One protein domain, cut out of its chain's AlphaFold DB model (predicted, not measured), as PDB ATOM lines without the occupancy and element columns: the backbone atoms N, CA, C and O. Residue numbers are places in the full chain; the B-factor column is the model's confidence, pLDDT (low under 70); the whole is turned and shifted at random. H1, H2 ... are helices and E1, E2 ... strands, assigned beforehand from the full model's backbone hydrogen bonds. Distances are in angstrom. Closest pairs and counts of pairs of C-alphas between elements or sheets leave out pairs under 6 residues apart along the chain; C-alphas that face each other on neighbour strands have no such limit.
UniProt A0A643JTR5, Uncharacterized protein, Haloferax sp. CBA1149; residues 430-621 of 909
ATOM      1  N   MET A 430     -67.612  68.111   8.482       86.62
ATOM      2  CA  MET A 430     -66.429  68.127   9.338       86.62
ATOM      3  C   MET A 430     -66.469  66.959  10.334       86.62
ATOM      4  O   MET A 430     -67.442  66.768  11.058       86.62
ATOM      5  N   GLY A 431     -65.450  66.098  10.309       68.88
ATOM      6  CA  GLY A 431     -65.283  64.940  11.198       68.88
ATOM      7  C   GLY A 431     -66.378  63.849  11.154       68.88
ATOM      8  O   GLY A 431     -66.332  62.887  11.930       68.88
ATOM      9  N   LYS A 432     -67.377  63.968  10.265       69.75
ATOM     10  CA  LYS A 432     -68.493  63.020  10.067       69.75
ATOM     11  C   LYS A 432     -69.159  62.529  11.373       69.75
ATOM     12  O   LYS A 432     -69.359  63.277  12.320       69.75
ATOM     13  N   THR A 433     -69.579  61.256  11.411       54.91
ATOM     14  CA  THR A 433     -70.347  60.625  12.497       54.91
ATOM     15  C   THR A 433     -69.555  60.422  13.787       54.91
ATOM     16  O   THR A 433     -70.168  60.132  14.812       54.91
ATOM     17  N   ASP A 434     -68.223  60.538  13.741       54.22
ATOM     18  CA  ASP A 434     -67.339  60.262  14.881       54.22
ATOM     19  C   ASP A 434     -66.794  61.542  15.551       54.22
ATOM     20  O   ASP A 434     -66.249  61.442  16.650       54.22
ATOM     21  N   ASN A 435     -67.006  62.737  14.973       59.00
ATOM     22  CA  ASN A 435     -66.533  64.019  15.532       59.00
ATOM     23  C   ASN A 435     -67.166  64.369  16.886       59.00
ATOM     24  O   ASN A 435     -66.506  64.930  17.749       59.00
ATOM     25  N   MET A 436     -68.411  63.955  17.120       58.31
ATOM     26  CA  MET A 436     -69.088  64.120  18.413       58.31
ATOM     27  C   MET A 436     -69.358  62.768  19.068       58.31
ATOM     28  O   MET A 436     -70.436  62.515  19.620       58.31
ATOM     29  N   GLY A 437     -68.392  61.850  18.931       50.69
ATOM     30  CA  GLY A 437     -68.485  60.475  19.401       50.69
ATOM     31  C   GLY A 437     -69.091  60.402  20.802       50.69
ATOM     32  O   GLY A 437     -68.653  61.100  21.712       50.69
ATOM     33  N   HIS A 438     -70.111  59.550  20.968       49.31
ATOM     34  CA  HIS A 438     -70.868  59.357  22.209       49.31
ATOM     35  C   HIS A 438     -69.969  58.820  23.333       49.31
ATOM     36  O   HIS A 438     -70.005  57.635  23.686       49.31
ATOM     37  N   ARG A 439     -69.130  59.678  23.903       51.81
ATOM     38  CA  ARG A 439     -68.378  59.358  25.103       51.81
ATOM     39  C   ARG A 439     -69.302  59.507  26.302       51.81
ATOM     40  O   ARG A 439     -70.210  60.337  26.300       51.81
ATOM     41  N   PRO A 440     -69.123  58.685  27.345       47.44
ATOM     42  CA  PRO A 440     -69.817  58.914  28.599       47.44
ATOM     43  C   PRO A 440     -69.560  60.355  29.057       47.44
ATOM     44  O   PRO A 440     -68.416  60.799  29.013       47.44
ATOM     45  N   ALA A 441     -70.576  61.043  29.579       42.19
ATOM     46  CA  ALA A 441     -70.460  62.401  30.133       42.19
ATOM     47  C   ALA A 441     -69.373  62.554  31.225       42.19
ATOM     48  O   ALA A 441     -69.058  63.649  31.651       42.19
ATOM     49  N   SER A 442     -68.807  61.447  31.722       42.66
ATOM     50  CA  SER A 442     -67.654  61.436  32.624       42.66
ATOM     51  C   SER A 442     -66.292  61.528  31.920       42.66
ATOM     52  O   SER A 442     -65.281  61.460  32.604       42.66
ATOM     53  N   GLN A 443     -66.244  61.540  30.589       46.69
ATOM     54  CA  GLN A 443     -65.035  61.665  29.756       46.69
ATOM     55  C   GLN A 443     -65.115  62.864  28.803       46.69
ATOM     56  O   GLN A 443     -64.084  63.343  28.355       46.69
ATOM     57  N   ASN A 444     -66.332  63.314  28.517       47.00
ATOM     58  CA  ASN A 444     -66.659  64.587  27.891       47.00
ATOM     59  C   ASN A 444     -66.562  65.688  28.987       47.00
ATOM     60  O   ASN A 444     -66.899  65.421  30.147       47.00
ATOM     61  N   HIS A 445     -65.971  66.843  28.667       49.28
ATOM     62  CA  HIS A 445     -65.721  68.008  29.540       49.28
ATOM     63  C   HIS A 445     -64.722  67.812  30.700       49.28
ATOM     64  O   HIS A 445     -64.902  68.353  31.792       49.28
ATOM     65  N   GLN A 446     -63.645  67.036  30.515       48.62
ATOM     66  CA  GLN A 446     -62.563  66.934  31.523       48.62
ATOM     67  C   GLN A 446     -61.320  67.789  31.225       48.62
ATOM     68  O   GLN A 446     -60.314  67.658  31.935       48.62
ATOM     69  N   GLY A 447     -61.382  68.644  30.199       55.44
ATOM     70  CA  GLY A 447     -60.233  69.399  29.698       55.44
ATOM     71  C   GLY A 447     -59.017  68.492  29.478       55.44
ATOM     72  O   GLY A 447     -59.169  67.333  29.092       55.44
ATOM     73  N   VAL A 448     -57.831  68.971  29.871       48.44
ATOM     74  CA  VAL A 448     -56.500  68.325  29.713       48.44
ATOM     75  C   VAL A 448     -56.337  66.910  30.272       48.44
ATOM     76  O   VAL A 448     -55.282  66.292  30.118       48.44
ATOM     77  N   ARG A 449     -57.352  66.377  30.959       48.34
ATOM     78  CA  ARG A 449     -57.386  64.986  31.431       48.34
ATOM     79  C   ARG A 449     -58.019  64.034  30.420       48.34
ATOM     80  O   ARG A 449     -57.952  62.820  30.632       48.34
ATOM     81  N   ASN A 450     -58.612  64.548  29.345       51.25
ATOM     82  CA  ASN A 450     -59.150  63.736  28.271       51.25
ATOM     83  C   ASN A 450     -57.983  63.160  27.446       51.25
ATOM     84  O   ASN A 450     -57.197  63.912  26.879       51.25
ATOM     85  N   PRO A 451     -57.818  61.826  27.368       51.09
ATOM     86  CA  PRO A 451     -56.758  61.227  26.557       51.09
ATOM     87  C   PRO A 451     -56.967  61.422  25.044       51.09
ATOM     88  O   PRO A 451     -56.145  60.959  24.258       51.09
ATOM     89  N   ASP A 452     -58.075  62.043  24.638       64.75
ATOM     90  CA  ASP A 452     -58.442  62.300  23.255       64.75
ATOM     91  C   ASP A 452     -59.047  63.702  23.128       64.75
ATOM     92  O   ASP A 452     -60.052  64.001  23.771       64.75
ATOM     93  N   SER A 453     -58.474  64.539  22.271       75.19
ATOM     94  CA  SER A 453     -58.910  65.923  22.078       75.19
ATOM     95  C   SER A 453     -60.124  66.077  21.153       75.19
ATOM     96  O   SER A 453     -60.384  67.176  20.667       75.19
ATOM     97  N   THR A 454     -60.875  64.995  20.903       76.81
ATOM     98  CA  THR A 454     -62.121  65.038  20.120       76.81
ATOM     99  C   THR A 454     -63.152  65.994  20.718       76.81
ATOM    100  O   THR A 454     -63.710  66.843  20.034       76.81
ATOM    101  N   ASP A 455     -63.370  65.878  22.025       74.81
ATOM    102  CA  ASP A 455     -64.316  66.711  22.772       74.81
ATOM    103  C   ASP A 455     -63.878  68.181  22.784       74.81
ATOM    104  O   ASP A 455     -64.670  69.073  22.504       74.81
ATOM    105  N   SER A 456     -62.583  68.410  23.014       78.69
ATOM    106  CA  SER A 456     -61.951  69.728  23.000       78.69
ATOM    107  C   SER A 456     -62.157  70.427  21.659       78.69
ATOM    108  O   SER A 456     -62.465  71.615  21.619       78.69
ATOM    109  N   PHE A 457     -62.006  69.682  20.557       85.06
ATOM    110  CA  PHE A 457     -62.241  70.209  19.221       85.06
ATOM    111  C   PHE A 457     -63.720  70.523  18.977       85.06
ATOM    112  O   PHE A 457     -64.031  71.626  18.537       85.06
ATOM    113  N   ALA A 458     -64.628  69.590  19.283       83.75
ATOM    114  CA  ALA A 458     -66.060  69.781  19.065       83.75
ATOM    115  C   ALA A 458     -66.620  70.973  19.864       83.75
ATOM    116  O   ALA A 458     -67.265  71.852  19.292       83.75
ATOM    117  N   GLU A 459     -66.332  71.042  21.167       84.50
ATOM    118  CA  GLU A 459     -66.778  72.141  22.036       84.50
ATOM    119  C   GLU A 459     -66.075  73.456  21.701       84.50
ATOM    120  O   GLU A 459     -66.711  74.509  21.651       84.50
ATOM    121  N   GLY A 460     -64.779  73.412  21.385       88.25
ATOM    122  CA  GLY A 460     -64.050  74.607  20.979       88.25
ATOM    123  C   GLY A 460     -64.499  75.168  19.638       88.25
ATOM    124  O   GLY A 460     -64.560  76.384  19.470       88.25
ATOM    125  N   TRP A 461     -64.906  74.310  18.702       91.75
ATOM    126  CA  TRP A 461     -65.585  74.752  17.490       91.75
ATOM    127  C   TRP A 461     -66.915  75.443  17.813       91.75
ATOM    128  O   TRP A 461     -67.190  76.510  17.268       91.75
ATOM    129  N   ALA A 462     -67.740  74.875  18.695       90.81
ATOM    130  CA  ALA A 462     -69.003  75.494  19.093       90.81
ATOM    131  C   ALA A 462     -68.794  76.856  19.787       90.81
ATOM    132  O   ALA A 462     -69.535  77.811  19.517       90.81
ATOM    133  N   GLY A 463     -67.735  76.988  20.590       89.31
ATOM    134  CA  GLY A 463     -67.334  78.259  21.191       89.31
ATOM    135  C   GLY A 463     -66.833  79.282  20.170       89.31
ATOM    136  O   GLY A 463     -67.288  80.427  20.156       89.31
ATOM    137  N   PHE A 464     -65.984  78.856  19.236       91.25
ATOM    138  CA  PHE A 464     -65.537  79.681  18.111       91.25
ATOM    139  C   PHE A 464     -66.708  80.148  17.237       91.25
ATOM    140  O   PHE A 464     -66.809  81.325  16.892       91.25
ATOM    141  N   TYR A 465     -67.637  79.247  16.917       92.69
ATOM    142  CA  TYR A 465     -68.839  79.564  16.156       92.69
ATOM    143  C   TYR A 465     -69.713  80.594  16.877       92.69
ATOM    144  O   TYR A 465     -70.215  81.532  16.259       92.69
ATOM    145  N   THR A 466     -69.852  80.461  18.196       90.06
ATOM    146  CA  THR A 466     -70.557  81.443  19.026       90.06
ATOM    147  C   THR A 466     -69.938  82.829  18.882       90.06
ATOM    148  O   THR A 466     -70.659  83.788  18.601       90.06
ATOM    149  N   ALA A 467     -68.610  82.928  18.975       85.06
ATOM    150  CA  ALA A 467     -67.875  84.174  18.777       85.06
ATOM    151  C   ALA A 467     -68.023  84.725  17.345       85.06
ATOM    152  O   ALA A 467     -68.193  85.927  17.161       85.06
ATOM    153  N   LEU A 468     -68.056  83.871  16.316       85.06
ATOM    154  CA  LEU A 468     -68.313  84.283  14.929       85.06
ATOM    155  C   LEU A 468     -69.701  84.909  14.734       85.06
ATOM    156  O   LEU A 468     -69.833  85.914  14.026       85.06
ATOM    157  N   VAL A 469     -70.732  84.306  15.334       84.81
ATOM    158  CA  VAL A 469     -72.109  84.813  15.269       84.81
ATOM    159  C   VAL A 469     -72.240  86.099  16.090       84.81
ATOM    160  O   VAL A 469     -72.876  87.049  15.632       84.81
ATOM    161  N   GLU A 470     -71.605  86.177  17.265       77.81
ATOM    162  CA  GLU A 470     -71.599  87.392  18.088       77.81
ATOM    163  C   GLU A 470     -70.799  88.538  17.465       77.81
ATOM    164  O   GLU A 470     -71.271  89.670  17.490       77.81
ATOM    165  N   GLY A 471     -69.634  88.258  16.879       62.81
ATOM    166  CA  GLY A 471     -68.722  89.210  16.239       62.81
ATOM    167  C   GLY A 471     -69.148  89.688  14.850       62.81
ATOM    168  O   GLY A 471     -68.369  90.335  14.145       62.81
ATOM    169  N   HIS A 472     -70.381  89.386  14.431       51.00
ATOM    170  CA  HIS A 472     -70.990  89.957  13.233       51.00
ATOM    171  C   HIS A 472     -70.852  91.500  13.254       51.00
ATOM    172  O   HIS A 472     -70.961  92.086  14.327       51.00
ATOM    173  N   PRO A 473     -70.643  92.194  12.109       35.19
ATOM    174  CA  PRO A 473     -70.295  93.628  12.016       35.19
ATOM    175  C   PRO A 473     -71.160  94.636  12.800       35.19
ATOM    176  O   PRO A 473     -70.796  95.806  12.886       35.19
ATOM    177  N   SER A 474     -72.286  94.205  13.362       32.25
ATOM    178  CA  SER A 474     -73.130  94.940  14.302       32.25
ATOM    179  C   SER A 474     -72.656  94.912  15.768       32.25
ATOM    180  O   SER A 474     -73.216  95.657  16.567       32.25
ATOM    181  N   ASN A 475     -71.668  94.093  16.154       38.59
ATOM    182  CA  ASN A 475     -71.190  93.990  17.537       38.59
ATOM    183  C   ASN A 475     -69.651  93.784  17.611       38.59
ATOM    184  O   ASN A 475     -69.151  92.676  17.427       38.59
ATOM    185  N   PRO A 476     -68.868  94.852  17.862       37.47
ATOM    186  CA  PRO A 476     -67.403  94.844  17.768       37.47
ATOM    187  C   PRO A 476     -66.669  94.147  18.932       37.47
ATOM    188  O   PRO A 476     -65.443  94.186  18.967       37.47
ATOM    189  N   THR A 477     -67.371  93.507  19.875       45.31
ATOM    190  CA  THR A 477     -66.773  92.752  20.999       45.31
ATOM    191  C   THR A 477     -66.479  91.284  20.662       45.31
ATOM    192  O   THR A 477     -66.373  90.470  21.572       45.31
ATOM    193  N   GLY A 478     -66.411  90.930  19.371       52.66
ATOM    194  CA  GLY A 478     -66.565  89.569  18.836       52.66
ATOM    195  C   GLY A 478     -65.649  88.459  19.360       52.66
ATOM    196  O   GLY A 478     -65.882  87.317  19.002       52.66
ATOM    197  N   SER A 479     -64.655  88.753  20.197       54.34
ATOM    198  CA  SER A 479     -63.808  87.747  20.841       54.34
ATOM    199  C   SER A 479     -64.326  87.264  22.201       54.34
ATOM    200  O   SER A 479     -63.750  86.347  22.766       54.34
ATOM    201  N   ALA A 480     -65.389  87.844  22.766       54.56
ATOM    202  CA  ALA A 480     -65.894  87.419  24.073       54.56
ATOM    203  C   ALA A 480     -66.747  86.136  23.976       54.56
ATOM    204  O   ALA A 480     -67.832  86.145  23.401       54.56
ATOM    205  N   TYR A 481     -66.296  85.052  24.605       61.47
ATOM    206  CA  TYR A 481     -67.004  83.773  24.711       61.47
ATOM    207  C   TYR A 481     -67.228  83.388  26.180       61.47
ATOM    208  O   TYR A 481     -66.287  83.333  26.967       61.47
ATOM    209  N   TYR A 482     -68.469  83.113  26.579       57.88
ATOM    210  CA  TYR A 482     -68.809  82.651  27.924       57.88
ATOM    211  C   TYR A 482     -68.744  81.129  27.975       57.88
ATOM    212  O   TYR A 482     -69.665  80.431  27.557       57.88
ATOM    213  N   ALA A 483     -67.659  80.628  28.551       58.56
ATOM    214  CA  ALA A 483     -67.558  79.236  28.952       58.56
ATOM    215  C   ALA A 483     -68.169  79.035  30.352       58.56
ATOM    216  O   ALA A 483     -68.410  80.001  31.079       58.56
ATOM    217  N   LEU A 484     -68.329  77.778  30.792       51.47
ATOM    218  CA  LEU A 484     -68.879  77.384  32.111       51.47
ATOM    219  C   LEU A 484     -68.227  78.074  33.339       51.47
ATOM    220  O   LEU A 484     -68.720  77.962  34.463       51.47
ATOM    221  N   SER A 485     -67.093  78.755  33.155       50.78
ATOM    222  CA  SER A 485     -66.339  79.481  34.179       50.78
ATOM    223  C   SER A 485     -66.488  81.009  34.156       50.78
ATOM    224  O   SER A 485     -65.973  81.636  35.085       50.78
ATOM    225  N   GLY A 486     -67.163  81.589  33.158       58.41
ATOM    226  CA  GLY A 486     -67.308  83.035  32.953       58.41
ATOM    227  C   GLY A 486     -66.867  83.503  31.555       58.41
ATOM    228  O   GLY A 486     -66.447  82.683  30.733       58.41
ATOM    229  N   PRO A 487     -66.953  84.818  31.274       63.66
ATOM    230  CA  PRO A 487     -66.505  85.385  30.005       63.66
ATOM    231  C   PRO A 487     -65.001  85.175  29.817       63.66
ATOM    232  O   PRO A 487     -64.208  85.452  30.717       63.66
ATOM    233  N   SER A 488     -64.626  84.708  28.635       68.88
ATOM    234  CA  SER A 488     -63.256  84.521  28.167       68.88
ATOM    235  C   SER A 488     -63.048  85.386  26.929       68.88
ATOM    236  O   SER A 488     -63.911  85.424  26.054       68.88
ATOM    237  N   ASP A 489     -61.932  86.102  26.862       73.19
ATOM    238  CA  ASP A 489     -61.532  86.825  25.657       73.19
ATOM    239  C   ASP A 489     -60.716  85.866  24.784       73.19
ATOM    240  O   ASP A 489     -59.623  85.462  25.171       73.19
ATOM    241  N   LEU A 490     -61.256  85.477  23.628       76.81
ATOM    242  CA  LEU A 490     -60.581  84.628  22.642       76.81
ATOM    243  C   LEU A 490     -59.381  85.322  21.981       76.81
ATOM    244  O   LEU A 490     -58.738  84.722  21.136       76.81
ATOM    245  N   GLN A 491     -59.103  86.586  22.311       73.38
ATOM    246  CA  GLN A 491     -57.846  87.227  21.932       73.38
ATOM    247  C   GLN A 491     -56.707  86.862  22.862       73.38
ATOM    248  O   GLN A 491     -55.577  86.885  22.411       73.38
ATOM    249  N   ASP A 492     -56.974  86.556  24.136       69.62
ATOM    250  CA  ASP A 492     -55.910  86.353  25.113       69.62
ATOM    251  C   ASP A 492     -55.179  85.020  24.822       69.62
ATOM    252  O   ASP A 492     -55.577  83.957  25.301       69.62
ATOM    253  N   ASN A 493     -54.050  85.075  24.100       62.31
ATOM    254  CA  ASN A 493     -53.184  83.923  23.793       62.31
ATOM    255  C   ASN A 493     -52.618  83.276  25.058       62.31
ATOM    256  O   ASN A 493     -52.311  82.082  25.113       62.31
ATOM    257  N   THR A 494     -52.392  84.088  26.093       53.00
ATOM    258  CA  THR A 494     -51.820  83.612  27.344       53.00
ATOM    259  C   THR A 494     -52.906  82.941  28.163       53.00
ATOM    260  O   THR A 494     -53.403  83.525  29.113       53.00
ATOM    261  N   HIS A 495     -53.230  81.686  27.870       58.88
ATOM    262  CA  HIS A 495     -53.888  80.811  28.845       58.88
ATOM    263  C   HIS A 495     -52.866  80.190  29.825       58.88
ATOM    264  O   HIS A 495     -53.223  79.371  30.667       58.88
ATOM    265  N   GLU A 496     -51.587  80.602  29.772       44.94
ATOM    266  CA  GLU A 496     -50.505  80.131  30.657       44.94
ATOM    267  C   GLU A 496     -50.821  80.259  32.157       44.94
ATOM    268  O   GLU A 496     -50.432  79.385  32.924       44.94
ATOM    269  N   TRP A 497     -51.568  81.281  32.588       45.28
ATOM    270  CA  TRP A 497     -51.948  81.456  34.000       45.28
ATOM    271  C   TRP A 497     -52.979  80.425  34.484       45.28
ATOM    272  O   TRP A 497     -53.021  80.134  35.672       45.28
ATOM    273  N   TRP A 498     -53.728  79.786  33.578       50.59
ATOM    274  CA  TRP A 498     -54.652  78.685  33.903       50.59
ATOM    275  C   TRP A 498     -53.910  77.379  34.230       50.59
ATOM    276  O   TRP A 498     -54.515  76.381  34.614       50.59
ATOM    277  N   LEU A 499     -52.589  77.367  34.031       47.41
ATOM    278  CA  LEU A 499     -51.717  76.208  34.193       47.41
ATOM    279  C   LEU A 499     -50.786  76.335  35.410       47.41
ATOM    280  O   LEU A 499     -50.045  75.391  35.697       47.41
ATOM    281  N   GLU A 500     -50.779  77.480  36.105       41.94
ATOM    282  CA  GLU A 500     -49.837  77.741  37.204       41.94
ATOM    283  C   GLU A 500     -50.297  77.185  38.557       41.94
ATOM    284  O   GLU A 500     -49.444  76.847  39.386       41.94
ATOM    285  N   ASP A 501     -51.603  77.009  38.770       43.34
ATOM    286  CA  ASP A 501     -52.131  76.385  39.980       43.34
ATOM    287  C   ASP A 501     -52.744  75.001  39.667       43.34
ATOM    288  O   ASP A 501     -53.792  74.906  39.030       43.34
ATOM    289  N   PRO A 502     -52.115  73.888  40.100       42.53
ATOM    290  CA  PRO A 502     -52.668  72.542  39.937       42.53
ATOM    291  C   PRO A 502     -53.955  72.305  40.748       42.53
ATOM    292  O   PRO A 502     -54.610  71.276  40.545       42.53
ATOM    293  N   ASP A 503     -54.291  73.223  41.664       45.88
ATOM    294  CA  ASP A 503     -55.559  73.284  42.384       45.88
ATOM    295  C   ASP A 503     -56.580  74.224  41.687       45.88
ATOM    296  O   ASP A 503     -57.759  74.202  42.061       45.88
ATOM    297  N   GLU A 504     -56.181  74.987  40.647       44.53
ATOM    298  CA  GLU A 504     -57.093  75.785  39.818       44.53
ATOM    299  C   GLU A 504     -57.805  74.996  38.714       44.53
ATOM    300  O   GLU A 504     -57.368  73.924  38.295       44.53
ATOM    301  N   ARG A 505     -58.995  75.482  38.315       46.22
ATOM    302  CA  ARG A 505     -59.839  74.912  37.254       46.22
ATOM    303  C   ARG A 505     -58.931  74.510  36.095       46.22
ATOM    304  O   ARG A 505     -58.251  75.361  35.538       46.22
ATOM    305  N   LEU A 506     -58.938  73.215  35.769       50.94
ATOM    306  CA  LEU A 506     -58.219  72.688  34.612       50.94
ATOM    307  C   LEU A 506     -58.516  73.587  33.401       50.94
ATOM    308  O   LEU A 506     -59.677  73.986  33.256       50.94
ATOM    309  N   PRO A 507     -57.513  73.889  32.558       56.28
ATOM    310  CA  PRO A 507     -57.705  74.706  31.371       56.28
ATOM    311  C   PRO A 507     -58.907  74.191  30.595       56.28
ATOM    312  O   PRO A 507     -59.008  72.987  30.327       56.28
ATOM    313  N   ASN A 508     -59.842  75.090  30.302       69.31
ATOM    314  CA  ASN A 508     -61.016  74.719  29.546       69.31
ATOM    315  C   ASN A 508     -60.599  74.608  28.082       69.31
ATOM    316  O   ASN A 508     -60.496  75.612  27.384       69.31
ATOM    317  N   GLU A 509     -60.248  73.397  27.649       70.56
ATOM    318  CA  GLU A 509     -59.671  73.171  26.321       70.56
ATOM    319  C   GLU A 509     -60.588  73.646  25.192       70.56
ATOM    320  O   GLU A 509     -60.081  74.006  24.135       70.56
ATOM    321  N   GLU A 510     -61.904  73.708  25.424       79.25
ATOM    322  CA  GLU A 510     -62.850  74.318  24.487       79.25
ATOM    323  C   GLU A 510     -62.487  75.785  24.208       79.25
ATOM    324  O   GLU A 510     -62.422  76.200  23.057       79.25
ATOM    325  N   VAL A 511     -62.133  76.557  25.243       79.81
ATOM    326  CA  VAL A 511     -61.727  77.962  25.111       79.81
ATOM    327  C   VAL A 511     -60.394  78.056  24.379       79.81
ATOM    328  O   VAL A 511     -60.244  78.906  23.515       79.81
ATOM    329  N   MET A 512     -59.452  77.155  24.664       83.75
ATOM    330  CA  MET A 512     -58.139  77.144  24.005       83.75
ATOM    331  C   MET A 512     -58.254  76.805  22.515       83.75
ATOM    332  O   MET A 512     -57.591  77.424  21.692       83.75
ATOM    333  N   VAL A 513     -59.114  75.851  22.142       87.94
ATOM    334  CA  VAL A 513     -59.402  75.568  20.729       87.94
ATOM    335  C   VAL A 513     -60.144  76.738  20.085       87.94
ATOM    336  O   VAL A 513     -59.806  77.115  18.966       87.94
ATOM    337  N   ALA A 514     -61.130  77.327  20.768       89.12
ATOM    338  CA  ALA A 514     -61.871  78.467  20.239       89.12
ATOM    339  C   ALA A 514     -60.955  79.673  19.983       89.12
ATOM    340  O   ALA A 514     -61.054  80.297  18.931       89.12
ATOM    341  N   SER A 515     -60.041  79.941  20.918       85.56
ATOM    342  CA  SER A 515     -59.020  80.991  20.870       85.56
ATOM    343  C   SER A 515     -58.012  80.725  19.744       85.56
ATOM    344  O   SER A 515     -57.804  81.565  18.876       85.56
ATOM    345  N   LEU A 516     -57.514  79.488  19.626       89.44
ATOM    346  CA  LEU A 516     -56.665  79.065  18.508       89.44
ATOM    347  C   LEU A 516     -57.334  79.285  17.142       89.44
ATOM    348  O   LEU A 516     -56.704  79.796  16.218       89.44
ATOM    349  N   LEU A 517     -58.593  78.866  16.980       92.38
ATOM    350  CA  LEU A 517     -59.337  79.070  15.733       92.38
ATOM    351  C   LEU A 517     -59.578  80.555  15.462       92.38
ATOM    352  O   LEU A 517     -59.569  80.973  14.303       92.38
ATOM    353  N   TRP A 518     -59.785  81.335  16.522       87.19
ATOM    354  CA  TRP A 518     -59.946  82.775  16.460       87.19
ATOM    355  C   TRP A 518     -58.695  83.467  15.916       87.19
ATOM    356  O   TRP A 518     -58.832  84.187  14.930       87.19
ATOM    357  N   ASP A 519     -57.508  83.147  16.429       85.19
ATOM    358  CA  ASP A 519     -56.234  83.714  15.960       85.19
ATOM    359  C   ASP A 519     -55.876  83.258  14.536       85.19
ATOM    360  O   ASP A 519     -55.434  84.036  13.701       85.19
ATOM    361  N   VAL A 520     -56.140  81.995  14.164       89.44
ATOM    362  CA  VAL A 520     -55.938  81.574  12.760       89.44
ATOM    363  C   VAL A 520     -56.844  82.376  11.815       89.44
ATOM    364  O   VAL A 520     -56.478  82.650  10.666       89.44
ATOM    365  N   MET A 521     -58.052  82.711  12.264       87.56
ATOM    366  CA  MET A 521     -59.078  83.369  11.466       87.56
ATOM    367  C   MET A 521     -58.899  84.878  11.389       87.56
ATOM    368  O   MET A 521     -59.125  85.444  10.314       87.56
ATOM    369  N   ASP A 522     -58.585  85.546  12.491       75.25
ATOM    370  CA  ASP A 522     -58.651  86.990  12.537       75.25
ATOM    371  C   ASP A 522     -57.440  87.653  11.865       75.25
ATOM    372  O   ASP A 522     -56.349  87.114  11.735       75.25
ATOM    373  N   ASP A 523     -57.692  88.809  11.248       71.44
ATOM    374  CA  ASP A 523     -56.633  89.636  10.678       71.44
ATOM    375  C   ASP A 523     -56.543  90.888  11.518       71.44
ATOM    376  O   ASP A 523     -57.235  91.894  11.306       71.44
ATOM    377  N   ASP A 524     -55.659  90.810  12.490       59.78
ATOM    378  CA  ASP A 524     -55.448  91.868  13.446       59.78
ATOM    379  C   ASP A 524     -54.877  93.144  12.785       59.78
ATOM    380  O   ASP A 524     -55.001  94.262  13.293       59.78
ATOM    381  N   THR A 525     -54.354  93.035  11.553       51.22
ATOM    382  CA  THR A 525     -53.935  94.188  10.740       51.22
ATOM    383  C   THR A 525     -55.091  94.913  10.043       51.22
ATOM    384  O   THR A 525     -54.926  96.070   9.635       51.22
ATOM    385  N   ALA A 526     -56.262  94.276   9.930       49.94
ATOM    386  CA  ALA A 526     -57.470  94.850   9.340       49.94
ATOM    387  C   ALA A 526     -58.368  95.566  10.367       49.94
ATOM    388  O   ALA A 526     -59.244  96.348   9.976       49.94
ATOM    389  N   ARG A 527     -58.154  95.345  11.672       53.94
ATOM    390  CA  ARG A 527     -58.939  95.979  12.740       53.94
ATOM    391  C   ARG A 527     -58.542  97.446  12.961       53.94
ATOM    392  O   ARG A 527     -57.377  97.823  12.810       53.94
ATOM    393  N   PRO A 528     -59.487  98.327  13.351       46.97
ATOM    394  CA  PRO A 528     -59.141  99.668  13.810       46.97
ATOM    395  C   PRO A 528     -58.172  99.584  14.996       46.97
ATOM    396  O   PRO A 528     -58.371  98.780  15.898       46.97
ATOM    397  N   ALA A 529     -57.159 100.451  15.037       46.59
ATOM    398  CA  ALA A 529     -56.030 100.366  15.977       46.59
ATOM    399  C   ALA A 529     -56.380 100.339  17.485       46.59
ATOM    400  O   ALA A 529     -55.507 100.053  18.294       46.59
ATOM    401  N   ALA A 530     -57.615 100.667  17.878       43.34
ATOM    402  CA  ALA A 530     -58.083 100.535  19.263       43.34
ATOM    403  C   ALA A 530     -58.481  99.091  19.641       43.34
ATOM    404  O   ALA A 530     -58.604  98.795  20.826       43.34
ATOM    405  N   PHE A 531     -58.673  98.222  18.644       46.41
ATOM    406  CA  PHE A 531     -59.103  96.824  18.770       46.41
ATOM    407  C   PHE A 531     -58.107  95.828  18.161       46.41
ATOM    408  O   PHE A 531     -58.246  94.636  18.391       46.41
ATOM    409  N   ALA A 532     -57.131  96.311  17.383       51.50
ATOM    410  CA  ALA A 532     -55.990  95.523  16.931       51.50
ATOM    411  C   ALA A 532     -55.027  95.343  18.110       51.50
ATOM    412  O   ALA A 532     -54.249  96.255  18.428       51.50
ATOM    413  N   ARG A 533     -55.121  94.213  18.804       56.12
ATOM    414  CA  ARG A 533     -54.146  93.831  19.823       56.12
ATOM    415  C   ARG A 533     -53.247  92.788  19.199       56.12
ATOM    416  O   ARG A 533     -53.484  91.607  19.372       56.12
ATOM    417  N   ARG A 534     -52.186  93.242  18.524       54.31
ATOM    418  CA  ARG A 534     -51.249  92.284  17.945       54.31
ATOM    419  C   ARG A 534     -50.507  91.594  19.072       54.31
ATOM    420  O   ARG A 534     -49.548  92.150  19.625       54.31
ATOM    421  N   GLU A 535     -50.996  90.422  19.428       63.56
ATOM    422  CA  GLU A 535     -50.463  89.645  20.519       63.56
ATOM    423  C   GLU A 535     -49.096  89.082  20.117       63.56
ATOM    424  O   GLU A 535     -48.864  88.722  18.957       63.56
ATOM    425  N   PRO A 536     -48.108  89.063  21.026       59.72
ATOM    426  CA  PRO A 536     -46.810  88.492  20.709       59.72
ATOM    427  C   PRO A 536     -46.926  87.002  20.347       59.72
ATOM    428  O   PRO A 536     -47.059  86.161  21.228       59.72
ATOM    429  N   GLY A 537     -46.775  86.678  19.060       63.38
ATOM    430  CA  GLY A 537     -46.796  85.301  18.556       63.38
ATOM    431  C   GLY A 537     -48.033  84.935  17.736       63.38
ATOM    432  O   GLY A 537     -48.027  83.874  17.114       63.38
ATOM    433  N   ASP A 538     -49.005  85.843  17.657       69.88
ATOM    434  CA  ASP A 538     -50.107  85.800  16.706       69.88
ATOM    435  C   ASP A 538     -49.655  86.381  15.348       69.88
ATOM    436  O   ASP A 538     -49.717  87.581  15.056       69.88
ATOM    437  N   ASP A 539     -49.014  85.520  14.556       78.00
ATOM    438  CA  ASP A 539     -48.457  85.849  13.237       78.00
ATOM    439  C   ASP A 539     -49.221  85.160  12.085       78.00
ATOM    440  O   ASP A 539     -48.817  85.264  10.920       78.00
ATOM    441  N   VAL A 540     -50.323  84.467  12.390       84.00
ATOM    442  CA  VAL A 540     -51.178  83.766  11.423       84.00
ATOM    443  C   VAL A 540     -52.466  84.564  11.261       84.00
ATOM    444  O   VAL A 540     -53.069  84.931  12.242       84.00
ATOM    445  N   ALA A 541     -52.878  84.852  10.027       84.25
ATOM    446  CA  ALA A 541     -54.119  85.585   9.762       84.25
ATOM    447  C   ALA A 541     -54.692  85.142   8.414       84.25
ATOM    448  O   ALA A 541     -54.286  85.624   7.349       84.25
ATOM    449  N   TRP A 542     -55.561  84.136   8.419       86.12
ATOM    450  CA  TRP A 542     -56.064  83.517   7.189       86.12
ATOM    451  C   TRP A 542     -57.403  84.082   6.727       86.12
ATOM    452  O   TRP A 542     -57.734  83.972   5.542       86.12
ATOM    453  N   GLY A 543     -58.162  84.708   7.625       83.44
ATOM    454  CA  GLY A 543     -59.553  85.048   7.372       83.44
ATOM    455  C   GLY A 543     -60.466  83.821   7.452       83.44
ATOM    456  O   GLY A 543     -60.065  82.685   7.184       83.44
ATOM    457  N   LEU A 544     -61.748  84.068   7.733       85.00
ATOM    458  CA  LEU A 544     -62.757  83.015   7.874       85.00
ATOM    459  C   LEU A 544     -62.873  82.124   6.629       85.00
ATOM    460  O   LEU A 544     -63.008  80.914   6.757       85.00
ATOM    461  N   SER A 545     -62.803  82.697   5.423       84.00
ATOM    462  CA  SER A 545     -62.984  81.926   4.185       84.00
ATOM    463  C   SER A 545     -61.907  80.861   3.980       84.00
ATOM    464  O   SER A 545     -62.249  79.748   3.598       84.00
ATOM    465  N   ARG A 546     -60.631  81.180   4.241       89.88
ATOM    466  CA  ARG A 546     -59.534  80.214   4.078       89.88
ATOM    467  C   ARG A 546     -59.549  79.174   5.194       89.88
ATOM    468  O   ARG A 546     -59.398  77.995   4.904       89.88
ATOM    469  N   LEU A 547     -59.778  79.592   6.443       90.81
ATOM    470  CA  LEU A 547     -59.922  78.652   7.559       90.81
ATOM    471  C   LEU A 547     -61.067  77.658   7.306       90.81
ATOM    472  O   LEU A 547     -60.902  76.454   7.475       90.81
ATOM    473  N   TRP A 548     -62.216  78.158   6.847       90.62
ATOM    474  CA  TRP A 548     -63.364  77.315   6.537       90.62
ATOM    475  C   TRP A 548     -63.117  76.383   5.346       90.62
ATOM    476  O   TRP A 548     -63.466  75.212   5.433       90.62
ATOM    477  N   GLU A 549     -62.477  76.849   4.265       89.94
ATOM    478  CA  GLU A 549     -62.091  75.992   3.127       89.94
ATOM    479  C   GLU A 549     -61.148  74.859   3.561       89.94
ATOM    480  O   GLU A 549     -61.271  73.735   3.076       89.94
ATOM    481  N   ALA A 550     -60.260  75.130   4.524       91.38
ATOM    482  CA  ALA A 550     -59.374  74.120   5.086       91.38
ATOM    483  C   ALA A 550     -60.145  73.030   5.845       91.38
ATOM    484  O   ALA A 550     -59.797  71.857   5.733       91.38
ATOM    485  N   MET A 551     -61.174  73.409   6.613       92.38
ATOM    486  CA  MET A 551     -61.819  72.550   7.615       92.38
ATOM    487  C   MET A 551     -63.157  71.930   7.190       92.38
ATOM    488  O   MET A 551     -63.421  70.781   7.538       92.38
ATOM    489  N   GLY A 552     -64.017  72.681   6.496       83.81
ATOM    490  CA  GLY A 552     -65.454  72.395   6.373       83.81
ATOM    491  C   GLY A 552     -65.789  71.039   5.748       83.81
ATOM    492  O   GLY A 552     -66.741  70.395   6.173       83.81
ATOM    493  N   ASP A 553     -64.953  70.566   4.818       79.56
ATOM    494  CA  ASP A 553     -65.135  69.287   4.111       79.56
ATOM    495  C   ASP A 553     -64.234  68.152   4.651       79.56
ATOM    496  O   ASP A 553     -64.156  67.069   4.059       79.56
ATOM    497  N   GLN A 554     -63.509  68.373   5.756       86.00
ATOM    498  CA  GLN A 554     -62.536  67.406   6.270       86.00
ATOM    499  C   GLN A 554     -63.210  66.301   7.074       86.00
ATOM    500  O   GLN A 554     -63.539  66.454   8.247       86.00
ATOM    501  N   GLU A 555     -63.355  65.141   6.443       80.56
ATOM    502  CA  GLU A 555     -64.047  63.989   7.026       80.56
ATOM    503  C   GLU A 555     -63.347  63.398   8.262       80.56
ATOM    504  O   GLU A 555     -64.012  62.798   9.101       80.56
ATOM    505  N   ASP A 556     -62.025  63.566   8.359       78.31
ATOM    506  CA  ASP A 556     -61.178  63.013   9.425       78.31
ATOM    507  C   ASP A 556     -60.814  64.067  10.493       78.31
ATOM    508  O   ASP A 556     -60.044  63.780  11.408       78.31
ATOM    509  N   LEU A 557     -61.353  65.291  10.398       86.06
ATOM    510  CA  LEU A 557     -61.103  66.362  11.363       86.06
ATOM    511  C   LEU A 557     -61.906  66.119  12.645       86.06
ATOM    512  O   LEU A 557     -63.017  66.622  12.807       86.06
ATOM    513  N   THR A 558     -61.355  65.290  13.529       77.88
ATOM    514  CA  THR A 558     -62.022  64.894  14.776       77.88
ATOM    515  C   THR A 558     -61.312  65.399  16.015       77.88
ATOM    516  O   THR A 558     -61.984  65.688  16.989       77.88
ATOM    517  N   THR A 559     -59.989  65.554  15.985       80.88
ATOM    518  CA  THR A 559     -59.165  65.952  17.132       80.88
ATOM    519  C   THR A 559     -58.415  67.258  16.873       80.88
ATOM    520  O   THR A 559     -58.240  67.684  15.732       80.88
ATOM    521  N   VAL A 560     -57.862  67.864  17.927       84.75
ATOM    522  CA  VAL A 560     -56.951  69.018  17.780       84.75
ATOM    523  C   VAL A 560     -55.687  68.658  16.984       84.75
ATOM    524  O   VAL A 560     -55.119  69.507  16.296       84.75
ATOM    525  N   HIS A 561     -55.258  67.391  17.011       86.00
ATOM    526  CA  HIS A 561     -54.136  66.955  16.182       86.00
ATOM    527  C   HIS A 561     -54.519  66.913  14.703       86.00
ATOM    528  O   HIS A 561     -53.738  67.349  13.860       86.00
ATOM    529  N   ASP A 562     -55.728  66.444  14.386       86.25
ATOM    530  CA  ASP A 562     -56.235  66.469  13.015       86.25
ATOM    531  C   ASP A 562     -56.360  67.916  12.521       86.25
ATOM    532  O   ASP A 562     -55.945  68.207  11.400       86.25
ATOM    533  N   LEU A 563     -56.818  68.839  13.382       91.31
ATOM    534  CA  LEU A 563     -56.835  70.276  13.084       91.31
ATOM    535  C   LEU A 563     -55.433  70.768  12.726       91.31
ATOM    536  O   LEU A 563     -55.242  71.367  11.672       91.31
ATOM    537  N   TYR A 564     -54.432  70.466  13.555       92.88
ATOM    538  CA  TYR A 564     -53.046  70.832  13.276       92.88
ATOM    539  C   TYR A 564     -52.562  70.299  11.921       92.88
ATOM    540  O   TYR A 564     -51.972  71.043  11.139       92.88
ATOM    541  N   VAL A 565     -52.835  69.029  11.610       90.75
ATOM    542  CA  VAL A 565     -52.444  68.411  10.334       90.75
ATOM    543  C   VAL A 565     -53.124  69.098   9.147       90.75
ATOM    544  O   VAL A 565     -52.436  69.432   8.182       90.75
ATOM    545  N   VAL A 566     -54.434  69.345   9.234       93.75
ATOM    546  CA  VAL A 566     -55.225  70.029   8.199       93.75
ATOM    547  C   VAL A 566     -54.687  71.435   7.945       93.75
ATOM    548  O   VAL A 566     -54.434  71.799   6.798       93.75
ATOM    549  N   LEU A 567     -54.442  72.212   9.004       94.69
ATOM    550  CA  LEU A 567     -53.922  73.571   8.867       94.69
ATOM    551  C   LEU A 567     -52.489  73.561   8.294       94.69
ATOM    552  O   LEU A 567     -52.174  74.341   7.400       94.69
ATOM    553  N   LYS A 568     -51.615  72.635   8.708       94.75
ATOM    554  CA  LYS A 568     -50.268  72.515   8.115       94.75
ATOM    555  C   LYS A 568     -50.314  72.169   6.628       94.75
ATOM    556  O   LYS A 568     -49.546  72.733   5.846       94.75
ATOM    557  N   GLU A 569     -51.217  71.273   6.228       93.75
ATOM    558  CA  GLU A 569     -51.426  70.940   4.818       93.75
ATOM    559  C   GLU A 569     -51.914  72.154   4.014       93.75
ATOM    560  O   GLU A 569     -51.337  72.446   2.962       93.75
ATOM    561  N   GLU A 570     -52.896  72.894   4.534       94.44
ATOM    562  CA  GLU A 570     -53.423  74.119   3.917       94.44
ATOM    563  C   GLU A 570     -52.368  75.234   3.809       94.44
ATOM    564  O   GLU A 570     -52.341  75.994   2.836       94.44
ATOM    565  N   ASP A 571     -51.446  75.332   4.770       93.00
ATOM    566  CA  ASP A 571     -50.336  76.287   4.693       93.00
ATOM    567  C   ASP A 571     -49.192  75.828   3.773       93.00
ATOM    568  O   ASP A 571     -48.273  76.585   3.451       93.00
ATOM    569  N   GLY A 572     -49.256  74.586   3.282       93.69
ATOM    570  CA  GLY A 572     -48.209  73.982   2.461       93.69
ATOM    571  C   GLY A 572     -46.931  73.685   3.247       93.69
ATOM    572  O   GLY A 572     -45.852  73.547   2.653       93.69
ATOM    573  N   GLU A 573     -47.037  73.575   4.570       90.94
ATOM    574  CA  GLU A 573     -45.929  73.325   5.477       90.94
ATOM    575  C   GLU A 573     -45.908  71.856   5.930       90.94
ATOM    576  O   GLU A 573     -46.927  71.300   6.336       90.94
ATOM    577  N   PRO A 574     -44.751  71.174   5.909       90.31
ATOM    578  CA  PRO A 574     -44.669  69.829   6.462       90.31
ATOM    579  C   PRO A 574     -44.797  69.858   7.993       90.31
ATOM    580  O   PRO A 574     -44.391  70.824   8.642       90.31
ATOM    581  N   LEU A 575     -45.268  68.752   8.577       88.06
ATOM    582  CA  LEU A 575     -45.174  68.531  10.024       88.06
ATOM    583  C   LEU A 575     -43.701  68.620  10.480       88.06
ATOM    584  O   LEU A 575     -42.826  68.061   9.804       88.06
ATOM    585  N   PRO A 576     -43.409  69.291  11.607       85.00
ATOM    586  CA  PRO A 576     -42.047  69.557  12.042       85.00
ATOM    587  C   PRO A 576     -41.339  68.268  12.462       85.00
ATOM    588  O   PRO A 576     -41.847  67.455  13.238       85.00
ATOM    589  N   GLY A 577     -40.119  68.079  11.963       79.56
ATOM    590  CA  GLY A 577     -39.200  67.087  12.495       79.56
ATOM    591  C   GLY A 577     -38.616  67.528  13.844       79.56
ATOM    592  O   GLY A 577     -38.657  68.702  14.206       79.56
ATOM    593  N   PRO A 578     -37.957  66.617  14.582       76.50
ATOM    594  CA  PRO A 578     -37.511  66.883  15.952       76.50
ATOM    595  C   PRO A 578     -36.410  67.950  16.081       76.50
ATOM    596  O   PRO A 578     -36.037  68.332  17.186       76.50
ATOM    597  N   THR A 579     -35.833  68.394  14.964       80.56
ATOM    598  CA  THR A 579     -34.771  69.411  14.916       80.56
ATOM    599  C   THR A 579     -35.152  70.632  14.094       80.56
ATOM    600  O   THR A 579     -34.324  71.532  13.933       80.56
ATOM    601  N   ASP A 580     -36.357  70.648  13.531       81.88
ATOM    602  CA  ASP A 580     -36.809  71.771  12.727       81.88
ATOM    603  C   ASP A 580     -37.179  72.937  13.661       81.88
ATOM    604  O   ASP A 580     -37.586  72.714  14.807       81.88
ATOM    605  N   PRO A 581     -36.928  74.193  13.257       87.25
ATOM    606  CA  PRO A 581     -37.426  75.343  13.998       87.25
ATOM    607  C   PRO A 581     -38.951  75.456  13.818       87.25
ATOM    608  O   PRO A 581     -39.427  75.186  12.714       87.25
ATOM    609  N   PRO A 582     -39.703  75.894  14.846       87.19
ATOM    610  CA  PRO A 582     -41.144  76.072  14.720       87.19
ATOM    611  C   PRO A 582     -41.457  77.221  13.754       87.19
ATOM    612  O   PRO A 582     -40.877  78.318  13.850       87.19
ATOM    613  N   THR A 583     -42.361  76.928  12.825       91.19
ATOM    614  CA  THR A 583     -43.054  77.883  11.946       91.19
ATOM    615  C   THR A 583     -44.013  78.759  12.753       91.19
ATOM    616  O   THR A 583     -44.147  78.581  13.964       91.19
ATOM    617  N   ASP A 584     -44.656  79.729  12.110       88.81
ATOM    618  CA  ASP A 584     -45.565  80.636  12.813       88.81
ATOM    619  C   ASP A 584     -46.847  79.898  13.251       88.81
ATOM    620  O   ASP A 584     -47.245  80.024  14.407       88.81
ATOM    621  N   LEU A 585     -47.384  78.986  12.426       90.69
ATOM    622  CA  LEU A 585     -48.486  78.104  12.831       90.69
ATOM    623  C   LEU A 585     -48.080  77.137  13.959       90.69
ATOM    624  O   LEU A 585     -48.856  76.900  14.880       90.69
ATOM    625  N   ASP A 586     -46.848  76.611  13.941       90.19
ATOM    626  CA  ASP A 586     -46.351  75.770  15.041       90.19
ATOM    627  C   ASP A 586     -46.307  76.548  16.362       90.19
ATOM    628  O   ASP A 586     -46.668  76.014  17.408       90.19
ATOM    629  N   ARG A 587     -45.859  77.812  16.324       86.88
ATOM    630  CA  ARG A 587     -45.826  78.677  17.509       86.88
ATOM    631  C   ARG A 587     -47.219  78.961  18.032       86.88
ATOM    632  O   ARG A 587     -47.377  78.938  19.245       86.88
ATOM    633  N   LEU A 588     -48.193  79.165  17.150       86.19
ATOM    634  CA  LEU A 588     -49.571  79.409  17.553       86.19
ATOM    635  C   LEU A 588     -50.135  78.219  18.349       86.19
ATOM    636  O   LEU A 588     -50.587  78.389  19.475       86.19
ATOM    637  N   PHE A 589     -49.979  76.986  17.857       87.81
ATOM    638  CA  PHE A 589     -50.378  75.793  18.620       87.81
ATOM    639  C   PHE A 589     -49.619  75.647  19.949       87.81
ATOM    640  O   PHE A 589     -50.198  75.214  20.942       87.81
ATOM    641  N   ILE A 590     -48.330  76.008  19.988       83.19
ATOM    642  CA  ILE A 590     -47.537  75.992  21.227       83.19
ATOM    643  C   ILE A 590     -48.062  77.021  22.240       83.19
ATOM    644  O   ILE A 590     -48.156  76.694  23.424       83.19
ATOM    645  N   LEU A 591     -48.402  78.235  21.791       80.88
ATOM    646  CA  LEU A 591     -48.950  79.314  22.623       80.88
ATOM    647  C   LEU A 591     -50.288  78.903  23.239       80.88
ATOM    648  O   LEU A 591     -50.453  78.995  24.453       80.88
ATOM    649  N   HIS A 592     -51.158  78.296  22.433       80.38
ATOM    650  CA  HIS A 592     -52.416  77.689  22.876       80.38
ATOM    651  C   HIS A 592     -52.234  76.350  23.600       80.38
ATOM    652  O   HIS A 592     -53.194  75.626  23.809       80.38
ATOM    653  N   GLY A 593     -51.015  75.971  23.998       79.44
ATOM    654  CA  GLY A 593     -50.770  74.814  24.861       79.44
ATOM    655  C   GLY A 593     -50.961  73.435  24.218       79.44
ATOM    656  O   GLY A 593     -50.926  72.437  24.940       79.44
ATOM    657  N   PHE A 594     -51.114  73.350  22.895       83.69
ATOM    658  CA  PHE A 594     -51.319  72.099  22.163       83.69
ATOM    659  C   PHE A 594     -49.993  71.478  21.712       83.69
ATOM    660  O   PHE A 594     -49.599  71.534  20.543       83.69
ATOM    661  N   TYR A 595     -49.298  70.847  22.654       82.94
ATOM    662  CA  TYR A 595     -48.113  70.026  22.427       82.94
ATOM    663  C   TYR A 595     -47.954  68.945  23.511       82.94
ATOM    664  O   TYR A 595     -48.523  69.041  24.599       82.94
ATOM    665  N   SER A 596     -47.123  67.935  23.242       80.50
ATOM    666  CA  SER A 596     -46.842  66.859  24.202       80.50
ATOM    667  C   SER A 596     -45.637  67.142  25.095       80.50
ATOM    668  O   SER A 596     -44.502  67.138  24.622       80.50
ATOM    669  N   GLU A 597     -45.855  67.246  26.408       72.38
ATOM    670  CA  GLU A 597     -44.783  67.311  27.416       72.38
ATOM    671  C   GLU A 597     -44.299  65.893  27.770       72.38
ATOM    672  O   GLU A 597     -44.817  65.224  28.664       72.38
ATOM    673  N   ASN A 598     -43.298  65.382  27.050       74.88
ATOM    674  CA  ASN A 598     -42.877  63.975  27.176       74.88
ATOM    675  C   ASN A 598     -41.562  63.768  27.947       74.88
ATOM    676  O   ASN A 598     -41.143  62.629  28.180       74.88
ATOM    677  N   ASN A 599     -40.903  64.854  28.350       73.75
ATOM    678  CA  ASN A 599     -39.608  64.820  29.033       73.75
ATOM    679  C   ASN A 599     -39.671  65.290  30.501       73.75
ATOM    680  O   ASN A 599     -38.653  65.224  31.198       73.75
ATOM    681  N   GLY A 600     -40.853  65.707  30.976       70.19
ATOM    682  CA  GLY A 600     -41.102  66.161  32.348       70.19
ATOM    683  C   GLY A 600     -40.461  67.507  32.698       70.19
ATOM    684  O   GLY A 600     -40.230  67.783  33.879       70.19
ATOM    685  N   VAL A 601     -40.093  68.303  31.694       71.75
ATOM    686  CA  VAL A 601     -39.703  69.697  31.869       71.75
ATOM    687  C   VAL A 601     -40.867  70.572  31.399       71.75
ATOM    688  O   VAL A 601     -41.214  70.487  30.225       71.75
ATOM    689  N   PRO A 602     -41.394  71.455  32.266       70.69
ATOM    690  CA  PRO A 602     -42.519  72.307  31.912       70.69
ATOM    691  C   PRO A 602     -42.241  73.181  30.691       70.69
ATOM    692  O   PRO A 602     -41.172  73.797  30.593       70.69
ATOM    693  N   GLY A 603     -43.247  73.289  29.822       73.06
ATOM    694  CA  GLY A 603     -43.186  74.094  28.601       73.06
ATOM    695  C   GLY A 603     -42.702  73.300  27.388       73.06
ATOM    696  O   GLY A 603     -41.962  72.329  27.530       73.06
ATOM    697  N   TRP A 604     -43.101  73.731  26.189       81.94
ATOM    698  CA  TRP A 604     -42.679  73.065  24.959       81.94
ATOM    699  C   TRP A 604     -41.158  73.109  24.783       81.94
ATOM    700  O   TRP A 604     -40.514  74.156  24.928       81.94
ATOM    701  N   GLN A 605     -40.582  71.977  24.393       84.12
ATOM    702  CA  GLN A 605     -39.190  71.855  23.990       84.12
ATOM    703  C   GLN A 605     -39.056  71.457  22.531       84.12
ATOM    704  O   GLN A 605     -39.820  70.661  21.990       84.12
ATOM    705  N   GLN A 606     -37.974  71.927  21.909       83.00
ATOM    706  CA  GLN A 606     -37.634  71.492  20.565       83.00
ATOM    707  C   GLN A 606     -37.532  69.962  20.494       83.00
ATOM    708  O   GLN A 606     -36.696  69.348  21.161       83.00
ATOM    709  N   GLY A 607     -38.367  69.370  19.641       78.81
ATOM    710  CA  GLY A 607     -38.469  67.926  19.457       78.81
ATOM    711  C   GLY A 607     -39.739  67.300  20.028       78.81
ATOM    712  O   GLY A 607     -40.006  66.135  19.727       78.81
ATOM    713  N   GLU A 608     -40.516  68.045  20.808       81.38
ATOM    714  CA  GLU A 608     -41.826  67.610  21.281       81.38
ATOM    715  C   GLU A 608     -42.892  67.721  20.176       81.38
ATOM    716  O   GLU A 608     -42.910  68.719  19.447       81.38
ATOM    717  N   PRO A 609     -43.765  66.703  20.025       84.56
ATOM    718  CA  PRO A 609     -44.898  66.750  19.101       84.56
ATOM    719  C   PRO A 609     -45.837  67.934  19.369       84.56
ATOM    720  O   PRO A 609     -46.123  68.246  20.522       84.56
ATOM    721  N   ILE A 610     -46.347  68.550  18.299       84.75
ATOM    722  CA  ILE A 610     -47.294  69.680  18.321       84.75
ATOM    723  C   ILE A 610     -48.680  69.188  17.863       84.75
ATOM    724  O   ILE A 610     -48.778  68.204  17.121       84.75
ATOM    725  N   GLY A 611     -49.743  69.843  18.332       80.69
ATOM    726  CA  GLY A 611     -51.141  69.506  18.052       80.69
ATOM    727  C   GLY A 611     -51.762  68.520  19.047       80.69
ATOM    728  O   GLY A 611     -52.838  67.998  18.790       80.69
ATOM    729  N   PHE A 612     -51.098  68.227  20.167       80.25
ATOM    730  CA  PHE A 612     -51.569  67.260  21.167       80.25
ATOM    731  C   PHE A 612     -51.983  67.955  22.468       80.25
ATOM    732  O   PHE A 612     -51.373  68.939  22.859       80.25
ATOM    733  N   ALA A 613     -52.998  67.428  23.153       71.50
ATOM    734  CA  ALA A 613     -53.545  68.003  24.388       71.50
ATOM    735  C   ALA A 613     -53.090  67.260  25.669       71.50
ATOM    736  O   ALA A 613     -53.739  67.302  26.709       71.50
ATOM    737  N   ASP A 614     -51.968  66.531  25.623       65.06
ATOM    738  CA  ASP A 614     -51.534  65.608  26.686       65.06
ATOM    739  C   ASP A 614     -50.523  66.196  27.689       65.06
ATOM    740  O   ASP A 614     -49.982  65.464  28.525       65.06
ATOM    741  N   ARG A 615     -50.327  67.523  27.679       59.59
ATOM    742  CA  ARG A 615     -49.420  68.276  28.570       59.59
ATOM    743  C   ARG A 615     -49.544  67.905  30.057       59.59
ATOM    744  O   ARG A 615     -48.548  67.882  30.768       59.59
ATOM    745  N   SER A 616     -50.744  67.583  30.549       53.22
ATOM    746  CA  SER A 616     -50.980  67.332  31.983       53.22
ATOM    747  C   SER A 616     -50.829  65.865  32.432       53.22
ATOM    748  O   SER A 616     -50.824  65.580  33.632       53.22
ATOM    749  N   ASN A 617     -50.665  64.916  31.500       48.53
ATOM    750  CA  ASN A 617     -50.668  63.476  31.799       48.53
ATOM    751  C   ASN A 617     -49.266  62.853  31.985       48.53
ATOM    752  O   ASN A 617     -49.133  61.632  32.107       48.53
ATOM    753  N   SER A 618     -48.193  63.640  32.089       38.06
ATOM    754  CA  SER A 618     -46.812  63.129  32.048       38.06
ATOM    755  C   SER A 618     -46.233  62.606  33.384       38.06
ATOM    756  O   SER A 618     -45.038  62.746  33.654       38.06
ATOM    757  N   ILE A 619     -47.034  61.921  34.212       37.41
ATOM    758  CA  ILE A 619     -46.497  60.856  35.094       37.41
ATOM    759  C   ILE A 619     -46.948  59.478  34.585       37.41
ATOM    760  O   ILE A 619     -47.140  58.532  35.349       37.41
ATOM    761  N   VAL A 620     -47.122  59.336  33.273       38.78
ATOM    762  CA  VAL A 620     -47.079  58.024  32.633       38.78
ATOM    763  C   VAL A 620     -45.614  57.728  32.327       38.78
ATOM    764  O   VAL A 620     -44.947  58.478  31.621       38.78
ATOM    765  N   ASP A 621     -45.094  56.651  32.921       37.38
ATOM    766  CA  ASP A 621     -43.757  56.127  32.638       37.38
ATOM    767  C   ASP A 621     -43.573  56.009  31.110       37.38
ATOM    768  O   ASP A 621     -44.262  55.192  30.491       37.38
TER     769      ASP A 621
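This is residues 430 to 621 of the 909 residues of an uncharacterized protein of Haloferax sp. CBA1149 (UniProt A0A643JTR5). Little regular structure is here: H3 is the core, H1 crosses it, H4 packs on its last residues, hairpin E1 E2, H5 and H6 lie round it, and much is loop. Of 192 printed residues, 70 are in named elements, mostly helix: H1, E1, E2, H2, H3, H4, H5, H6, with E1 and E2 antiparallel. It is compact, radius of gyration of the C-alphas 16.0 A, spans 51 by 39 by 36 A.

Start at H1, residues 454 to 470; it touches H3, residues 509 to 521, at a steep tilt of 54 degrees, closest C-alphas Gly 460 and Glu 510, 3.7 A. Before H3, find hairpin E1, residues 480 to 483, and E2, residues 486 to 489, with N 481 and O 488 within hydrogen-bond range, 2.8 A; H2, residues 496 to 499, is apart from H3. Residues 520 to 521 of H3 touch H4, residues 543 to 551, closest C-alphas Met 521 and Gly 543, 4.5 A. H5, residues 560 to 570, touches H4, closest C-alphas Ala 550 and Glu 570, 6.1 A. H6, residues 584 to 591, is close to but not clearly touching H3. Except in H2, too short for one, every O i to N i+4 pair is within hydrogen-bond range.

Find C-alpha 454 at (-62.121, 65.038, 20.120), where H1 begins; H1 is 24.4 A from first to last C-alpha and H3 18.0 A; H6 ends at C-alpha 591 at (-48.950, 79.314, 22.623).

The printed part has no cut; links H3 to H4 and H5 to H6 are long; 80 residues have pLDDT under 70.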